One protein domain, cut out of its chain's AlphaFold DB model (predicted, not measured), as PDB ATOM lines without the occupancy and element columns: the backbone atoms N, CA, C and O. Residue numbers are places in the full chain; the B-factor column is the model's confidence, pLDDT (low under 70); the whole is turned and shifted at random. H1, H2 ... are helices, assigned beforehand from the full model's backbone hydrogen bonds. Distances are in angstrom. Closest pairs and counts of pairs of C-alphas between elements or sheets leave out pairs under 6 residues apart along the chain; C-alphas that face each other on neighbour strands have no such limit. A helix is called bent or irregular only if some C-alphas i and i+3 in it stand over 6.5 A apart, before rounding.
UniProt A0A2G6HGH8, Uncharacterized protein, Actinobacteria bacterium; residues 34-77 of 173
ATOM      1  N   VAL A  34      44.251  20.110  -9.312       95.81
ATOM      2  CA  VAL A  34      43.829  20.058  -7.905       95.81
ATOM      3  C   VAL A  34      45.012  20.357  -6.990       95.81
ATOM      4  O   VAL A  34      44.901  21.226  -6.132       95.81
ATOM      5  N   VAL A  35      46.153  19.693  -7.203       97.31
ATOM      6  CA  VAL A  35      47.372  19.897  -6.397       97.31
ATOM      7  C   VAL A  35      47.892  21.334  -6.500       97.31
ATOM      8  O   VAL A  35      48.292  21.916  -5.495       97.31
ATOM      9  N   ASN A  36      47.850  21.942  -7.690       96.88
ATOM     10  CA  ASN A  36      48.264  23.338  -7.879       96.88
ATOM     11  C   ASN A  36      47.443  24.328  -7.047       96.88
ATOM     12  O   ASN A  36      47.982  25.334  -6.581       96.88
ATOM     13  N   GLY A  37      46.155  24.034  -6.860       96.75
ATOM     14  CA  GLY A  37      45.226  24.858  -6.092       96.75
ATOM     15  C   GLY A  37      45.350  24.732  -4.572       96.75
ATOM     16  O   GLY A  37      44.618  25.418  -3.868       96.75
ATOM     17  N   LEU A  38      46.236  23.874  -4.055       97.25
ATOM     18  CA  LEU A  38      46.440  23.701  -2.615       97.25
ATOM     19  C   LEU A  38      47.282  24.855  -2.054       97.25
ATOM     20  O   LEU A  38      48.474  24.962  -2.336       97.25
ATOM     21  N   GLU A  39      46.648  25.741  -1.293       96.75
ATOM     22  CA  GLU A  39      47.241  26.988  -0.794       96.75
ATOM     23  C   GLU A  39      48.392  26.763   0.192       96.75
ATOM     24  O   GLU A  39      49.416  27.443   0.126       96.75
ATOM     25  N   TYR A  40      48.256  25.771   1.067       96.94
ATOM     26  CA  TYR A  40      49.194  25.506   2.156       96.94
ATOM     27  C   TYR A  40      50.254  24.466   1.791       96.94
ATOM     28  O   TYR A  40      51.019  24.012   2.638       96.94
ATOM     29  N   LEU A  41      50.333  24.104   0.509       96.12
ATOM     30  CA  LEU A  41      51.363  23.228  -0.024       96.12
ATOM     31  C   LEU A  41      52.412  24.053  -0.775       96.12
ATOM     32  O   LEU A  41      52.093  24.808  -1.691       96.12
ATOM     33  N   GLY A  42      53.683  23.898  -0.410       96.00
ATOM     34  CA  GLY A  42      54.776  24.601  -1.081       96.00
ATOM     35  C   GLY A  42      54.938  24.187  -2.543       96.00
ATOM     36  O   GLY A  42      54.699  23.034  -2.898       96.00
ATOM     37  N   GLU A  43      55.400  25.104  -3.396       97.00
ATOM     38  CA  GLU A  43      55.559  24.866  -4.842       97.00
ATOM     39  C   GLU A  43      56.429  23.644  -5.176       97.00
ATOM     40  O   GLU A  43      56.090  22.848  -6.046       97.00
ATOM     41  N   GLY A  44      57.520  23.425  -4.446       96.50
ATOM     42  CA  GLY A  44      58.354  22.234  -4.601       96.50
ATOM     43  C   GLY A  44      57.633  20.943  -4.203       96.50
ATOM     44  O   GLY A  44      57.798  19.925  -4.875       96.50
ATOM     45  N   ARG A  45      56.787  20.980  -3.166       96.69
ATOM     46  CA  ARG A  45      55.966  19.826  -2.760       96.69
ATOM     47  C   ARG A  45      54.831  19.566  -3.756       96.69
ATOM     48  O   ARG A  45      54.565  18.411  -4.079       96.69
ATOM     49  N   LYS A  46      54.223  20.614  -4.325       98.06
ATOM     50  CA  LYS A  46      53.266  20.498  -5.441       98.06
ATOM     51  C   LYS A  46      53.898  19.821  -6.657       98.06
ATOM     52  O   LYS A  46      53.319  18.875  -7.185       98.06
ATOM     53  N   ILE A  47      55.094  20.256  -7.060       98.00
ATOM     54  CA  ILE A  47      55.851  19.652  -8.172       98.00
ATOM     55  C   ILE A  47      56.131  18.168  -7.902       98.00
ATOM     56  O   ILE A  47      55.985  17.332  -8.794       98.00
ATOM     57  N   GLU A  48      56.499  17.816  -6.668       97.44
ATOM     58  CA  GLU A  48      56.725  16.422  -6.289       97.44
ATOM     59  C   GLU A  48      55.457  15.572  -6.451       97.44
ATOM     60  O   GLU A  48      55.509  14.505  -7.066       97.44
ATOM     61  N   TYR A  49      54.310  16.063  -5.979       97.88
ATOM     62  CA  TYR A  49      53.027  15.389  -6.170       97.88
ATOM     63  C   TYR A  49      52.632  15.257  -7.635       97.88
ATOM     64  O   TYR A  49      52.164  14.196  -8.036       97.88
ATOM     65  N   GLN A  50      52.845  16.291  -8.447       97.69
ATOM     66  CA  GLN A  50      52.574  16.232  -9.884       97.69
ATOM     67  C   GLN A  50      53.376  15.127 -10.560       97.69
ATOM     68  O   GLN A  50      52.803  14.311 -11.281       97.69
ATOM     69  N   ARG A  51      54.675  15.036 -10.255       98.06
ATOM     70  CA  ARG A  51      55.532  13.956 -10.753       98.06
ATOM     71  C   ARG A  51      55.009  12.585 -10.318       98.06
ATOM     72  O   ARG A  51      54.864  11.698 -11.155       98.06
ATOM     73  N   MET A  52      54.684  12.412  -9.034       97.75
ATOM     74  CA  MET A  52      54.147  11.141  -8.528       97.75
ATOM     75  C   MET A  52      52.815  10.770  -9.198       97.75
ATOM     76  O   MET A  52      52.590   9.606  -9.515       97.75
ATOM     77  N   ILE A  53      51.944  11.750  -9.453       97.81
ATOM     78  CA  ILE A  53      50.659  11.573 -10.146       97.81
ATOM     79  C   ILE A  53      50.868  11.108 -11.590       97.81
ATOM     80  O   ILE A  53      50.184  10.190 -12.048       97.81
ATOM     81  N   GLU A  54      51.804  11.719 -12.315       95.94
ATOM     82  CA  GLU A  54      52.136  11.331 -13.689       95.94
ATOM     83  C   GLU A  54      52.712   9.912 -13.744       95.94
ATOM     84  O   GLU A  54      52.246   9.085 -14.532       95.94
ATOM     85  N   GLU A  55      53.647   9.590 -12.847       96.88
ATOM     86  CA  GLU A  55      54.230   8.249 -12.701       96.88
ATOM     87  C   GLU A  55      53.188   7.192 -12.306       96.88
ATOM     88  O   GLU A  55      53.282   6.029 -12.704       96.88
ATOM     89  N   ALA A  56      52.160   7.595 -11.560       96.44
ATOM     90  CA  ALA A  56      51.047   6.747 -11.164       96.44
ATOM     91  C   ALA A  56      50.023   6.499 -12.287       96.44
ATOM     92  O   ALA A  56      49.134   5.669 -12.099       96.44
ATOM     93  N   GLY A  57      50.125   7.168 -13.442       93.19
ATOM     94  CA  GLY A  57      49.223   6.995 -14.590       93.19
ATOM     95  C   GLY A  57      48.233   8.145 -14.829       93.19
ATOM     96  O   GLY A  57      47.371   8.034 -15.702       93.19
ATOM     97  N   GLY A  58      48.351   9.253 -14.094       91.75
ATOM     98  CA  GLY A  58      47.624  10.497 -14.352       91.75
ATOM     99  C   GLY A  58      46.100  10.411 -14.184       91.75
ATOM    100  O   GLY A  58      45.589   9.703 -13.323       91.75
ATOM    101  N   LYS A  59      45.362  11.160 -15.020       86.06
ATOM    102  CA  LYS A  59      43.933  11.530 -14.869       86.06
ATOM    103  C   LYS A  59      42.917  10.386 -14.686       86.06
ATOM    104  O   LYS A  59      41.793  10.665 -14.301       86.06
ATOM    105  N   ASN A  60      43.282   9.135 -14.951       87.06
ATOM    106  CA  ASN A  60      42.376   7.983 -14.837       87.06
ATOM    107  C   ASN A  60      42.972   6.853 -13.983       87.06
ATOM    108  O   ASN A  60      42.657   5.683 -14.199       87.06
ATOM    109  N   SER A  61      43.891   7.185 -13.076       93.81
ATOM    110  CA  SER A  61      44.533   6.219 -12.195       93.81
ATOM    111  C   SER A  61      44.024   6.364 -10.770       93.81
ATOM    112  O   SER A  61      44.182   7.415 -10.161       93.81
ATOM    113  N   GLU A  62      43.535   5.267 -10.196       95.25
ATOM    114  CA  GLU A  62      43.197   5.189  -8.771       95.25
ATOM    115  C   GLU A  62      44.393   5.580  -7.885       95.25
ATOM    116  O   GLU A  62      44.239   6.246  -6.866       95.25
ATOM    117  N   LYS A  63      45.622   5.250  -8.306       96.12
ATOM    118  CA  LYS A  63      46.833   5.668  -7.587       96.12
ATOM    119  C   LYS A  63      47.039   7.184  -7.633       96.12
ATOM    120  O   LYS A  63      47.513   7.754  -6.656       96.12
ATOM    121  N   ALA A  64      46.702   7.829  -8.751       96.19
ATOM    122  CA  ALA A  64      46.747   9.285  -8.841       96.19
ATOM    123  C   ALA A  64      45.693   9.922  -7.926       96.19
ATOM    124  O   ALA A  64      46.005  10.900  -7.252       96.19
ATOM    125  N   ASP A  65      44.498   9.334  -7.830       95.31
ATOM    126  CA  ASP A  65      43.449   9.806  -6.920       95.31
ATOM    127  C   ASP A  65      43.885   9.703  -5.447       95.31
ATOM    128  O   ASP A  65      43.693  10.646  -4.680       95.31
ATOM    129  N   VAL A  66      44.562   8.612  -5.059       95.50
ATOM    130  CA  VAL A  66      45.146   8.463  -3.711       95.50
ATOM    131  C   VAL A  66      46.193   9.545  -3.424       95.50
ATOM    132  O   VAL A  66      46.204  10.112  -2.331       95.50
ATOM    133  N   LEU A  67      47.053   9.867  -4.395       97.12
ATOM    134  CA  LEU A  67      48.069  10.917  -4.246       97.12
ATOM    135  C   LEU A  67      47.442  12.310  -4.112       97.12
ATOM    136  O   LEU A  67      47.891  13.099  -3.282       97.12
ATOM    137  N   VAL A  68      46.388  12.603  -4.880       97.06
ATOM    138  CA  VAL A  68      45.621  13.851  -4.734       97.06
ATOM    139  C   VAL A  68      44.995  13.934  -3.345       97.06
ATOM    140  O   VAL A  68      45.131  14.962  -2.685       97.06
ATOM    141  N   ALA A  69      44.364  12.857  -2.873       96.25
ATOM    142  CA  ALA A  69      43.767  12.814  -1.542       96.25
ATOM    143  C   ALA A  69      44.818  13.017  -0.438       96.25
ATOM    144  O   ALA A  69      44.571  13.732   0.531       96.25
ATOM    145  N   GLN A  70      46.016  12.445  -0.594       97.12
ATOM    146  CA  GLN A  70      47.120  12.670   0.338       97.12
ATOM    147  C   GLN A  70      47.566  14.137   0.366       97.12
ATOM    148  O   GLN A  70      47.696  14.704   1.450       97.12
ATOM    149  N   ALA A  71      47.735  14.768  -0.799       97.25
ATOM    150  CA  ALA A  71      48.099  16.181  -0.888       97.25
ATOM    151  C   ALA A  71      47.021  17.089  -0.266       97.25
ATOM    152  O   ALA A  71      47.336  18.034   0.453       97.25
ATOM    153  N   GLN A  72      45.741  16.777  -0.495       97.25
ATOM    154  CA  GLN A  72      44.618  17.498   0.108       97.25
ATOM    155  C   GLN A  72      44.616  17.394   1.634       97.25
ATOM    156  O   GLN A  72      44.376  18.395   2.301       97.25
ATOM    157  N   ARG A  73      44.915  16.215   2.190       96.50
ATOM    158  CA  ARG A  73      45.064  16.043   3.640       96.50
ATOM    159  C   ARG A  73      46.250  16.838   4.178       96.50
ATOM    160  O   ARG A  73      46.077  17.554   5.152       96.50
ATOM    161  N   GLU A  74      47.419  16.776   3.535       96.69
ATOM    162  CA  GLU A  74      48.581  17.595   3.934       96.69
ATOM    163  C   GLU A  74      48.237  19.096   3.936       96.69
ATOM    164  O   GLU A  74      48.577  19.797   4.883       96.69
ATOM    165  N   ASN A  75      47.490  19.577   2.937       97.12
ATOM    166  CA  ASN A  75      46.992  20.955   2.903       97.12
ATOM    167  C   ASN A  75      45.997  21.255   4.037       97.12
ATOM    168  O   ASN A  75      46.022  22.343   4.600       97.12
ATOM    169  N   ALA A  76      45.119  20.305   4.362       95.94
ATOM    170  CA  ALA A  76      44.117  20.457   5.411       95.94
ATOM    171  C   ALA A  76      44.712  20.461   6.825       95.94
ATOM    172  O   ALA A  76      43.996  20.767   7.761       95.94
ATOM    173  N   LEU A  77      46.000  20.163   7.023       95.62
ATOM    174  CA  LEU A  77      46.637  20.299   8.338       95.62
ATOM    175  C   LEU A  77      46.479  21.721   8.921       95.62
ATOM    176  O   LEU A  77      46.346  21.883  10.134       95.62
TER     177      LEU A  77
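Overview. This is residues 34 to 77 of the 173 residues of an uncharacterized protein of Actinobacteria bacterium (UniProt A0A2G6HGH8). The model is a helical hairpin: two helices, H1 and H2, run side by side and opposite ways, joined at one end by a short link. The stretch before H1 folds back at the other end, where residues 34 to 38 pack over one side of the groove between the two helices. The printed part has 44 residues, with two named helices, H1 and then H2, and no named strand; its class is all helix. It is compact, with a radius of gyration of the C-alphas of 9.5 A, and its rounded outline spans 25 by 17 by 12 A.

Arrangement. H1, residues 43 to 55, and H2, residues 62 to 76, touch, with 10 pairs of C-alphas within 8 A. Their closest C-alphas are those of Ile 53 and Ala 64, 4.7 A apart. H1 touches H2 with residues 49 to 54 alone. The two helices run opposite ways at a shallow tilt of 16 degrees, and their centres are 10.9 A apart. In both H1 and H2 every O i to N i+4 pair is within hydrogen-bond range.

Along the chain. The printed part begins at Val 34, with its C-alpha at (43.829, 20.058, -7.905). H1 follows from Glu 43, C-alpha at (55.559, 24.866, -4.842), to Glu 55, 18.4 A from first to last C-alpha. H2, the longest helix with 15 residues, goes from Glu 62 to Ala 76, 20.9 A from first to last C-alpha, and ends with C-alpha 76 at (44.117, 20.457, 5.411). Neither helix is bent.

Size, cuts and confidence. The two C-alphas farthest apart are those of Gly 57 and Leu 77, at 26.6 A. The link from H1 to H2, with 6 residues between them, is short. The printed part has no cut. The mean pLDDT of the printed part is 96.0, and no printed residue is under 70.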